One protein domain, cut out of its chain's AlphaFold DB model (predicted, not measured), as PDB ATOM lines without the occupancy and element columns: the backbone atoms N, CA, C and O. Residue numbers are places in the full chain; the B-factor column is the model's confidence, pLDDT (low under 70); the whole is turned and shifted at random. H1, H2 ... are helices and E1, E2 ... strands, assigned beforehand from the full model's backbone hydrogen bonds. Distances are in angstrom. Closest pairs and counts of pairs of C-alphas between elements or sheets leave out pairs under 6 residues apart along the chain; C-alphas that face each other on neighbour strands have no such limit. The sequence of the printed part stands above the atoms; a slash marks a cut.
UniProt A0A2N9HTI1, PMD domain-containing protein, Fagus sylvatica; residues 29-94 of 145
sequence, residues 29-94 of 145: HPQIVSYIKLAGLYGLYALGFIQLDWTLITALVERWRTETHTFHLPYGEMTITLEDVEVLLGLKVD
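Overview. This is residues 29 to 94 of the 145 residues of the protein "PMD domain-containing protein" of Fagus sylvatica (UniProt A0A2N9HTI1). What shape does the model have? It is a long, open loop: H1 and H2 make one end, H3 and the small hairpin E1 and E2 make the other, and from the hairpin the chain folds back to H4, which lies near the middle of the whole and meets H2, with a hollow between the link from H2 to H3 and the link from E2 to H4. What is it built of? The printed part has 66 residues with four named helices and two strands in the order H1 H2 H3 E1 E2 H4, the strands antiparallel and the class mostly helix. How spread out is it? It is only just loose, close to extended, with a radius of gyration of the C-alphas of 15.8 A and spans of 47 by 27 by 18 A.

Along the chain. Where do the first helices lie? H1 is residues 30 to 38, 12.4 A long, from C-alpha 30 at (138.406, 162.104, 99.587). H2 is residues 42 to 47, and H3 is residues 54 to 63, 14.1 A long. What follows? E1 is residues 70 to 73 and E2 residues 76 to 78. H4, residues 82 to 89, is 10.2 A long and ends with C-alpha 89 at (146.947, 143.894, 92.923).

Arrangement. How do H1, H2 and H4 meet? H1 and H2 only just touch, and only at the corner, with the closest C-alphas, of Ile 36 and Tyr 42, 5.5 A apart. H2 and H4 only just touch, with 3 pairs of C-alphas within 8 A, the closest those of Leu 44 and Leu 89 at 5.6 A. What lies at the far end? The closest C-alphas of H3 and E1, Arg 63 and His 72, are 5.1 A apart. E1 and E2 form an antiparallel hairpin, with N 71 and O 78 within hydrogen-bond range at 2.8 A. Are the helix backbones complete? Every O i to N i+4 pair is within hydrogen-bond range in H1, H2, H3 and H4.

Size, cuts and confidence. How far does it reach? The two C-alphas farthest apart, of Gln 31 and Pro 74, are 47.4 A apart. Is anything cut, free or uncertain? The printed part has no cut and no long link, and residues 48 to 58, of which 54 to 58 belong to H3, stand free. Residues 49 to 51 have a pLDDT under 70.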
ATOM      1  N   HIS A  29     136.364 159.164 102.908       85.44
ATOM      2  CA  HIS A  29     136.491 160.591 102.626       85.44
ATOM      3  C   HIS A  29     137.589 160.858 101.568       85.44
ATOM      4  O   HIS A  29     138.634 160.200 101.616       85.44
ATOM      5  N   PRO A  30     137.426 161.831 100.645       88.50
ATOM      6  CA  PRO A  30     138.406 162.104  99.587       88.50
ATOM      7  C   PRO A  30     139.840 162.328 100.084       88.50
ATOM      8  O   PRO A  30     140.793 161.910  99.427       88.50
ATOM      9  N   GLN A  31     140.007 162.917 101.271       89.25
ATOM     10  CA  GLN A  31     141.331 163.078 101.886       89.25
ATOM     11  C   GLN A  31     141.980 161.725 102.211       89.25
ATOM     12  O   GLN A  31     143.147 161.518 101.897       89.25
ATOM     13  N   ILE A  32     141.223 160.764 102.746       88.44
ATOM     14  CA  ILE A  32     141.723 159.405 103.005       88.44
ATOM     15  C   ILE A  32     142.126 158.742 101.684       88.44
ATOM     16  O   ILE A  32     143.195 158.144 101.593       88.44
ATOM     17  N   VAL A  33     141.326 158.918 100.626       89.75
ATOM     18  CA  VAL A  33     141.663 158.419  99.282       89.75
ATOM     19  C   VAL A  33     142.975 159.021  98.773       89.75
ATOM     20  O   VAL A  33     143.775 158.304  98.171       89.75
ATOM     21  N   SER A  34     143.230 160.310  99.020       92.19
ATOM     22  CA  SER A  34     144.494 160.944  98.628       92.19
ATOM     23  C   SER A  34     145.699 160.327  99.344       92.19
ATOM     24  O   SER A  34     146.680 159.997  98.682       92.19
ATOM     25  N   TYR A  35     145.598 160.047 100.646       90.75
ATOM     26  CA  TYR A  35     146.658 159.365 101.393       90.75
ATOM     27  C   TYR A  35     146.886 157.931 100.906       90.75
ATOM     28  O   TYR A  35     148.033 157.520 100.742       90.75
ATOM     29  N   ILE A  36     145.820 157.189 100.592       88.94
ATOM     30  CA  ILE A  36     145.922 155.835 100.023       88.94
ATOM     31  C   ILE A  36     146.659 155.863  98.674       88.94
ATOM     32  O   ILE A  36     147.514 155.015  98.413       88.94
ATOM     33  N   LYS A  37     146.356 156.847  97.816       90.06
ATOM     34  CA  LYS A  37     147.050 157.041  96.533       90.06
ATOM     35  C   LYS A  37     148.521 157.391  96.727       90.06
ATOM     36  O   LYS A  37     149.362 156.808  96.048       90.06
ATOM     37  N   LEU A  38     148.831 158.296  97.655       88.88
ATOM     38  CA  LEU A  38     150.210 158.677  97.976       88.88
ATOM     39  C   LEU A  38     151.022 157.496  98.518       88.88
ATOM     40  O   LEU A  38     152.186 157.347  98.161       88.88
ATOM     41  N   ALA A  39     150.401 156.625  99.314       86.75
ATOM     42  CA  ALA A  39     151.013 155.389  99.796       86.75
ATOM     43  C   ALA A  39     151.156 154.300  98.712       86.75
ATOM     44  O   ALA A  39     151.749 153.260  98.981       86.75
ATOM     45  N   GLY A  40     150.609 154.499  97.507       87.81
ATOM     46  CA  GLY A  40     150.640 153.504  96.429       87.81
ATOM     47  C   GLY A  40     149.707 152.306  96.645       87.81
ATOM     48  O   GLY A  40     149.816 151.316  95.934       87.81
ATOM     49  N   LEU A  41     148.770 152.392  97.595       88.12
ATOM     50  CA  LEU A  41     147.861 151.299  97.978       88.12
ATOM     51  C   LEU A  41     146.474 151.410  97.325       88.12
ATOM     52  O   LEU A  41     145.541 150.697  97.692       88.12
ATOM     53  N   TYR A  42     146.309 152.324  96.366       87.31
ATOM     54  CA  TYR A  42     145.013 152.567  95.733       87.31
ATOM     55  C   TYR A  42     144.515 151.374  94.916       87.31
ATOM     56  O   TYR A  42     143.316 151.116  94.934       87.31
ATOM     57  N   GLY A  43     145.410 150.625  94.261       85.56
ATOM     58  CA  GLY A  43     145.057 149.386  93.564       85.56
ATOM     59  C   GLY A  43     144.396 148.373  94.495       85.56
ATOM     60  O   GLY A  43     143.272 147.946  94.244       85.56
ATOM     61  N   LEU A  44     145.029 148.113  95.644       84.44
ATOM     62  CA  LEU A  44     144.509 147.213  96.676       84.44
ATOM     63  C   LEU A  44     143.160 147.677  97.237       84.44
ATOM     64  O   LEU A  44     142.263 146.869  97.460       84.44
ATOM     65  N   TYR A  45     142.993 148.986  97.433       83.44
ATOM     66  CA  TYR A  45     141.707 149.561  97.824       83.44
ATOM     67  C   TYR A  45     140.630 149.371  96.737       83.44
ATOM     68  O   TYR A  45     139.491 149.030  97.056       83.44
ATOM     69  N   ALA A  46     140.978 149.583  95.466       82.50
ATOM     70  CA  ALA A  46     140.057 149.500  94.333       82.50
ATOM     71  C   ALA A  46     139.642 148.061  93.992       82.50
ATOM     72  O   ALA A  46     138.518 147.855  93.538       82.50
ATOM     73  N   LEU A  47     140.508 147.078  94.256       78.50
ATOM     74  CA  LEU A  47     140.195 145.650  94.129       78.50
ATOM     75  C   LEU A  47     138.993 145.228  94.967       78.50
ATOM     76  O   LEU A  47     138.259 144.320  94.582       78.50
ATOM     77  N   GLY A  48     138.772 145.903  96.097       72.31
ATOM     78  CA  GLY A  48     137.651 145.621  96.979       72.31
ATOM     79  C   GLY A  48     137.663 144.171  97.467       72.31
ATOM     80  O   GLY A  48     138.686 143.652  97.913       72.31
ATOM     81  N   PHE A  49     136.498 143.525  97.425       69.69
ATOM     82  CA  PHE A  49     136.360 142.127  97.818       69.69
ATOM     83  C   PHE A  49     136.568 141.198  96.620       69.69
ATOM     84  O   PHE A  49     135.751 141.169  95.700       69.69
ATOM     85  N   ILE A  50     137.622 140.386  96.677       69.06
ATOM     86  CA  ILE A  50     137.861 139.316  95.711       69.06
ATOM     87  C   ILE A  50     137.066 138.088  96.162       69.06
ATOM     88  O   ILE A  50     137.366 137.485  97.197       69.06
ATOM     89  N   GLN A  51     136.049 137.706  95.388       67.50
ATOM     90  CA  GLN A  51     135.412 136.402  95.550       67.50
ATOM     91  C   GLN A  51     136.407 135.319  95.140       67.50
ATOM     92  O   GLN A  51     136.771 135.193  93.975       67.50
ATOM     93  N   LEU A  52     136.862 134.551  96.125       75.62
ATOM     94  CA  LEU A  52     137.771 133.439  95.907       75.62
ATOM     95  C   LEU A  52     136.972 132.205  95.482       75.62
ATOM     96  O   LEU A  52     136.208 131.652  96.277       75.62
ATOM     97  N   ASP A  53     137.164 131.766  94.238       80.56
ATOM     98  CA  ASP A  53     136.681 130.464  93.786       80.56
ATOM     99  C   ASP A  53     137.593 129.372  94.352       80.56
ATOM    100  O   ASP A  53     138.714 129.144  93.895       80.56
ATOM    101  N   TRP A  54     137.096 128.690  95.379       79.75
ATOM    102  CA  TRP A  54     137.820 127.622  96.058       79.75
ATOM    103  C   TRP A  54     138.131 126.432  95.155       79.75
ATOM    104  O   TRP A  54     139.169 125.794  95.339       79.75
ATOM    105  N   THR A  55     137.263 126.126  94.190       82.44
ATOM    106  CA  THR A  55     137.494 125.016  93.259       82.44
ATOM    107  C   THR A  55     138.639 125.343  92.310       82.44
ATOM    108  O   THR A  55     139.531 124.516  92.122       82.44
ATOM    109  N   LEU A  56     138.689 126.585  91.820       84.00
ATOM    110  CA  LEU A  56     139.796 127.088  91.014       84.00
ATOM    111  C   LEU A  56     141.107 127.132  91.809       84.00
ATOM    112  O   LEU A  56     142.127 126.646  91.327       84.00
ATOM    113  N   ILE A  57     141.086 127.665  93.037       86.00
ATOM    114  CA  ILE A  57     142.279 127.732  93.898       86.00
ATOM    115  C   ILE A  57     142.825 126.334  94.165       86.00
ATOM    116  O   ILE A  57     144.025 126.113  94.036       86.00
ATOM    117  N   THR A  58     141.954 125.378  94.491       83.62
ATOM    118  CA  THR A  58     142.371 123.995  94.756       83.62
ATOM    119  C   THR A  58     142.995 123.368  93.511       83.62
ATOM    120  O   THR A  58     144.087 122.816  93.594       83.62
ATOM    121  N   ALA A  59     142.368 123.536  92.342       86.19
ATOM    122  CA  ALA A  59     142.910 123.035  91.080       86.19
ATOM    123  C   ALA A  59     144.275 123.656  90.723       86.19
ATOM    124  O   ALA A  59     145.134 122.975  90.165       86.19
ATOM    125  N   LEU A  60     144.494 124.938  91.040       87.75
ATOM    126  CA  LEU A  60     145.788 125.602  90.860       87.75
ATOM    127  C   LEU A  60     146.837 125.066  91.841       87.75
ATOM    128  O   LEU A  60     147.953 124.767  91.424       87.75
ATOM    129  N   VAL A  61     146.480 124.881  93.114       87.06
ATOM    130  CA  VAL A  61     147.375 124.308  94.134       87.06
ATOM    131  C   VAL A  61     147.805 122.888  93.760       87.06
ATOM    132  O   VAL A  61     148.985 122.567  93.859       87.06
ATOM    133  N   GLU A  62     146.890 122.052  93.266       88.06
ATOM    134  CA  GLU A  62     147.204 120.690  92.802       88.06
ATOM    135  C   GLU A  62     148.154 120.666  91.594       88.06
ATOM    136  O   GLU A  62     148.874 119.690  91.380       88.06
ATOM    137  N   ARG A  63     148.160 121.737  90.795       88.94
ATOM    138  CA  ARG A  63     148.984 121.877  89.587       88.94
ATOM    139  C   ARG A  63     150.284 122.642  89.822       88.94
ATOM    140  O   ARG A  63     151.075 122.756  88.888       88.94
ATOM    141  N   TRP A  64     150.515 123.156  91.028       89.44
ATOM    142  CA  TRP A  64     151.744 123.852  91.395       89.44
ATOM    143  C   TRP A  64     152.908 122.870  91.572       89.44
ATOM    144  O   TRP A  64     152.801 121.890  92.315       89.44
ATOM    145  N   ARG A  65     154.043 123.147  90.927       90.56
ATOM    146  CA  ARG A  65     155.313 122.450  91.166       90.56
ATOM    147  C   ARG A  65     156.258 123.343  91.941       90.56
ATOM    148  O   ARG A  65     156.633 124.425  91.496       90.56
ATOM    149  N   THR A  66     156.650 122.876  93.118       85.38
ATOM    150  CA  THR A  66     157.551 123.601  94.017       85.38
ATOM    151  C   THR A  66     158.984 123.649  93.509       85.38
ATOM    152  O   THR A  66     159.715 124.551  93.893       85.38
ATOM    153  N   GLU A  67     159.378 122.708  92.652       87.56
ATOM    154  CA  GLU A  67     160.731 122.601  92.104       87.56
ATOM    155  C   GLU A  67     161.029 123.718  91.098       87.56
ATOM    156  O   GLU A  67     162.143 124.234  91.055       87.56
ATOM    157  N   THR A  68     160.030 124.091  90.294       87.62
ATOM    158  CA  THR A  68     160.138 125.096  89.223       87.62
ATOM    159  C   THR A  68     159.411 126.396  89.547       87.62
ATOM    160  O   THR A  68     159.603 127.387  88.850       87.62
ATOM    161  N   HIS A  69     158.583 126.406  90.595       86.25
ATOM    162  CA  HIS A  69     157.661 127.498  90.911       86.25
ATOM    163  C   HIS A  69     156.713 127.831  89.744       86.25
ATOM    164  O   HIS A  69     156.423 128.999  89.475       86.25
ATOM    165  N   THR A  70     156.226 126.795  89.049       90.56
ATOM    166  CA  THR A  70     155.308 126.918  87.906       90.56
ATOM    167  C   THR A  70     154.032 126.094  88.097       90.56
ATOM    168  O   THR A  70     153.998 125.084  88.806       90.56
ATOM    169  N   PHE A  71     152.946 126.535  87.465       90.75
ATOM    170  CA  PHE A  71     151.700 125.786  87.330       90.75
ATOM    171  C   PHE A  71     151.743 124.925  86.070       90.75
ATOM    172  O   PHE A  71     151.972 125.435  84.976       90.75
ATOM    173  N   HIS A  72     151.432 123.637  86.198       90.69
ATOM    174  CA  HIS A  72     151.267 122.739  85.058       90.69
ATOM    175  C   HIS A  72     149.814 122.750  84.591       90.69
ATOM    176  O   HIS A  72     148.938 122.109  85.178       90.69
ATOM    177  N   LEU A  73     149.548 123.490  83.522       88.50
ATOM    178  CA  LEU A  73     148.241 123.563  82.887       88.50
ATOM    179  C   LEU A  73     148.184 122.610  81.676       88.50
ATOM    180  O   LEU A  73     149.220 122.229  81.134       88.50
ATOM    181  N   PRO A  74     146.984 122.236  81.191       86.19
ATOM    182  CA  PRO A  74     146.836 121.390  80.002       86.19
ATOM    183  C   PRO A  74     147.514 121.958  78.748       86.19
ATOM    184  O   PRO A  74     147.830 121.212  77.827       86.19
ATOM    185  N   TYR A  75     147.725 123.274  78.721       87.38
ATOM    186  CA  TYR A  75     148.304 124.014  77.603       87.38
ATOM    187  C   TYR A  75     149.803 124.301  77.773       87.38
ATOM    188  O   TYR A  75     150.388 124.953  76.914       87.38
ATOM    189  N   GLY A  76     150.422 123.832  78.863       90.50
ATOM    190  CA  GLY A  76     151.835 124.050  79.161       90.50
ATOM    191  C   GLY A  76     152.085 124.539  80.584       90.50
ATOM    192  O   GLY A  76     151.189 124.563  81.431       90.50
ATOM    193  N   GLU A  77     153.331 124.920  80.844       91.88
ATOM    194  CA  GLU A  77     153.729 125.525  82.113       91.88
ATOM    195  C   GLU A  77     153.404 127.020  82.132       91.88
ATOM    196  O   GLU A  77     153.567 127.719  81.132       91.88
ATOM    197  N   MET A  78     152.943 127.507  83.280       91.38
ATOM    198  CA  MET A  78     152.644 128.915  83.514       91.38
ATOM    199  C   MET A  78     153.318 129.375  84.802       91.38
ATOM    200  O   MET A  78     153.115 128.784  85.862       91.38
ATOM    201  N   THR A  79     154.084 130.456  84.727       89.75
ATOM    202  CA  THR A  79     154.744 131.078  85.882       89.75
ATOM    203  C   THR A  79     154.000 132.356  86.245       89.75
ATOM    204  O   THR A  79     153.673 133.126  85.349       89.75
ATOM    205  N   ILE A  80     153.754 132.601  87.535       87.62
ATOM    206  CA  ILE A  80     153.291 133.919  87.995       87.62
ATOM    207  C   ILE A  80     154.514 134.820  88.127       87.62
ATOM    208  O   ILE A  80     155.443 134.508  88.876       87.62
ATOM    209  N   THR A  81     154.508 135.934  87.411       90.00
ATOM    210  CA  THR A  81     155.556 136.952  87.479       90.00
ATOM    211  C   THR A  81     155.174 138.072  88.445       90.00
ATOM    212  O   THR A  81     154.022 138.210  88.857       90.00
ATOM    213  N   LEU A  82     156.151 138.903  88.819       87.50
ATOM    214  CA  LEU A  82     155.869 140.111  89.596       87.50
ATOM    215  C   LEU A  82     154.973 141.087  88.821       87.50
ATOM    216  O   LEU A  82     154.116 141.714  89.429       87.50
ATOM    217  N   GLU A  83     155.106 141.162  87.495       90.12
ATOM    218  CA  GLU A  83     154.244 141.993  86.645       90.12
ATOM    219  C   GLU A  83     152.777 141.548  86.735       90.12
ATOM    220  O   GLU A  83     151.889 142.379  86.926       90.12
ATOM    221  N   ASP A  84     152.516 140.235  86.729       89.88
ATOM    222  CA  ASP A  84     151.163 139.707  86.942       89.88
ATOM    223  C   ASP A  84     150.605 140.133  88.308       89.88
ATOM    224  O   ASP A  84     149.435 140.502  88.421       89.88
ATOM    225  N   VAL A  85     151.437 140.116  89.356       85.62
ATOM    226  CA  VAL A  85     151.052 140.549  90.709       85.62
ATOM    227  C   VAL A  85     150.791 142.056  90.760       85.62
ATOM    228  O   VAL A  85     149.827 142.473  91.401       85.62
ATOM    229  N   GLU A  86     151.596 142.874  90.079       89.19
ATOM    230  CA  GLU A  86     151.369 144.318  89.963       89.19
ATOM    231  C   GLU A  86     150.041 144.614  89.274       89.19
ATOM    232  O   GLU A  86     149.250 145.406  89.785       89.19
ATOM    233  N   VAL A  87     149.756 143.949  88.154       86.75
ATOM    234  CA  VAL A  87     148.506 144.132  87.408       86.75
ATOM    235  C   VAL A  87     147.306 143.662  88.229       86.75
ATOM    236  O   VAL A  87     146.301 144.370  88.311       86.75
ATOM    237  N   LEU A  88     147.406 142.494  88.872       84.69
ATOM    238  CA  LEU A  88     146.322 141.922  89.670       84.69
ATOM    239  C   LEU A  88     146.047 142.712  90.946       84.69
ATOM    240  O   LEU A  88     144.886 142.837  91.321       84.69
ATOM    241  N   LEU A  89     147.083 143.205  91.634       84.44
ATOM    242  CA  LEU A  89     146.947 143.894  92.923       84.44
ATOM    243  C   LEU A  89     146.915 145.427  92.798       84.44
ATOM    244  O   LEU A  89     146.562 146.126  93.752       84.44
ATOM    245  N   GLY A  90     147.307 145.967  91.643       86.88
ATOM    246  CA  GLY A  90     147.572 147.392  91.440       86.88
ATOM    247  C   GLY A  90     148.619 147.946  92.414       86.88
ATOM    248  O   GLY A  90     148.555 149.122  92.786       86.88
ATOM    249  N   LEU A  91     149.524 147.084  92.886       87.12
ATOM    250  CA  LEU A  91     150.621 147.422  93.786       87.12
ATOM    251  C   LEU A  91     151.906 147.513  92.981       87.12
ATOM    252  O   LEU A  91     152.250 146.580  92.265       87.12
ATOM    253  N   LYS A  92     152.641 148.608  93.161       83.75
ATOM    254  CA  LYS A  92     153.944 148.768  92.516       83.75
ATOM    255  C   LYS A  92     154.912 147.704  93.018       83.75
ATOM    256  O   LYS A  92     155.115 147.587  94.228       83.75
ATOM    257  N   VAL A  93     155.516 146.970  92.091       85.81
ATOM    258  CA  VAL A  93     156.589 146.006  92.394       85.81
ATOM    259  C   VAL A  93     157.955 146.675  92.480       85.81
ATOM    260  O   VAL A  93     158.846 146.173  93.163       85.81
ATOM    261  N   ASP A  94     158.080 147.855  91.875       85.00
ATOM    262  CA  ASP A  94     159.281 148.674  91.922       85.00
ATOM    263  C   ASP A  94     159.224 149.749  93.014       85.00
ATOM    264  O   ASP A  94     158.178 150.315  93.346       85.00
TER     265      ASP A  94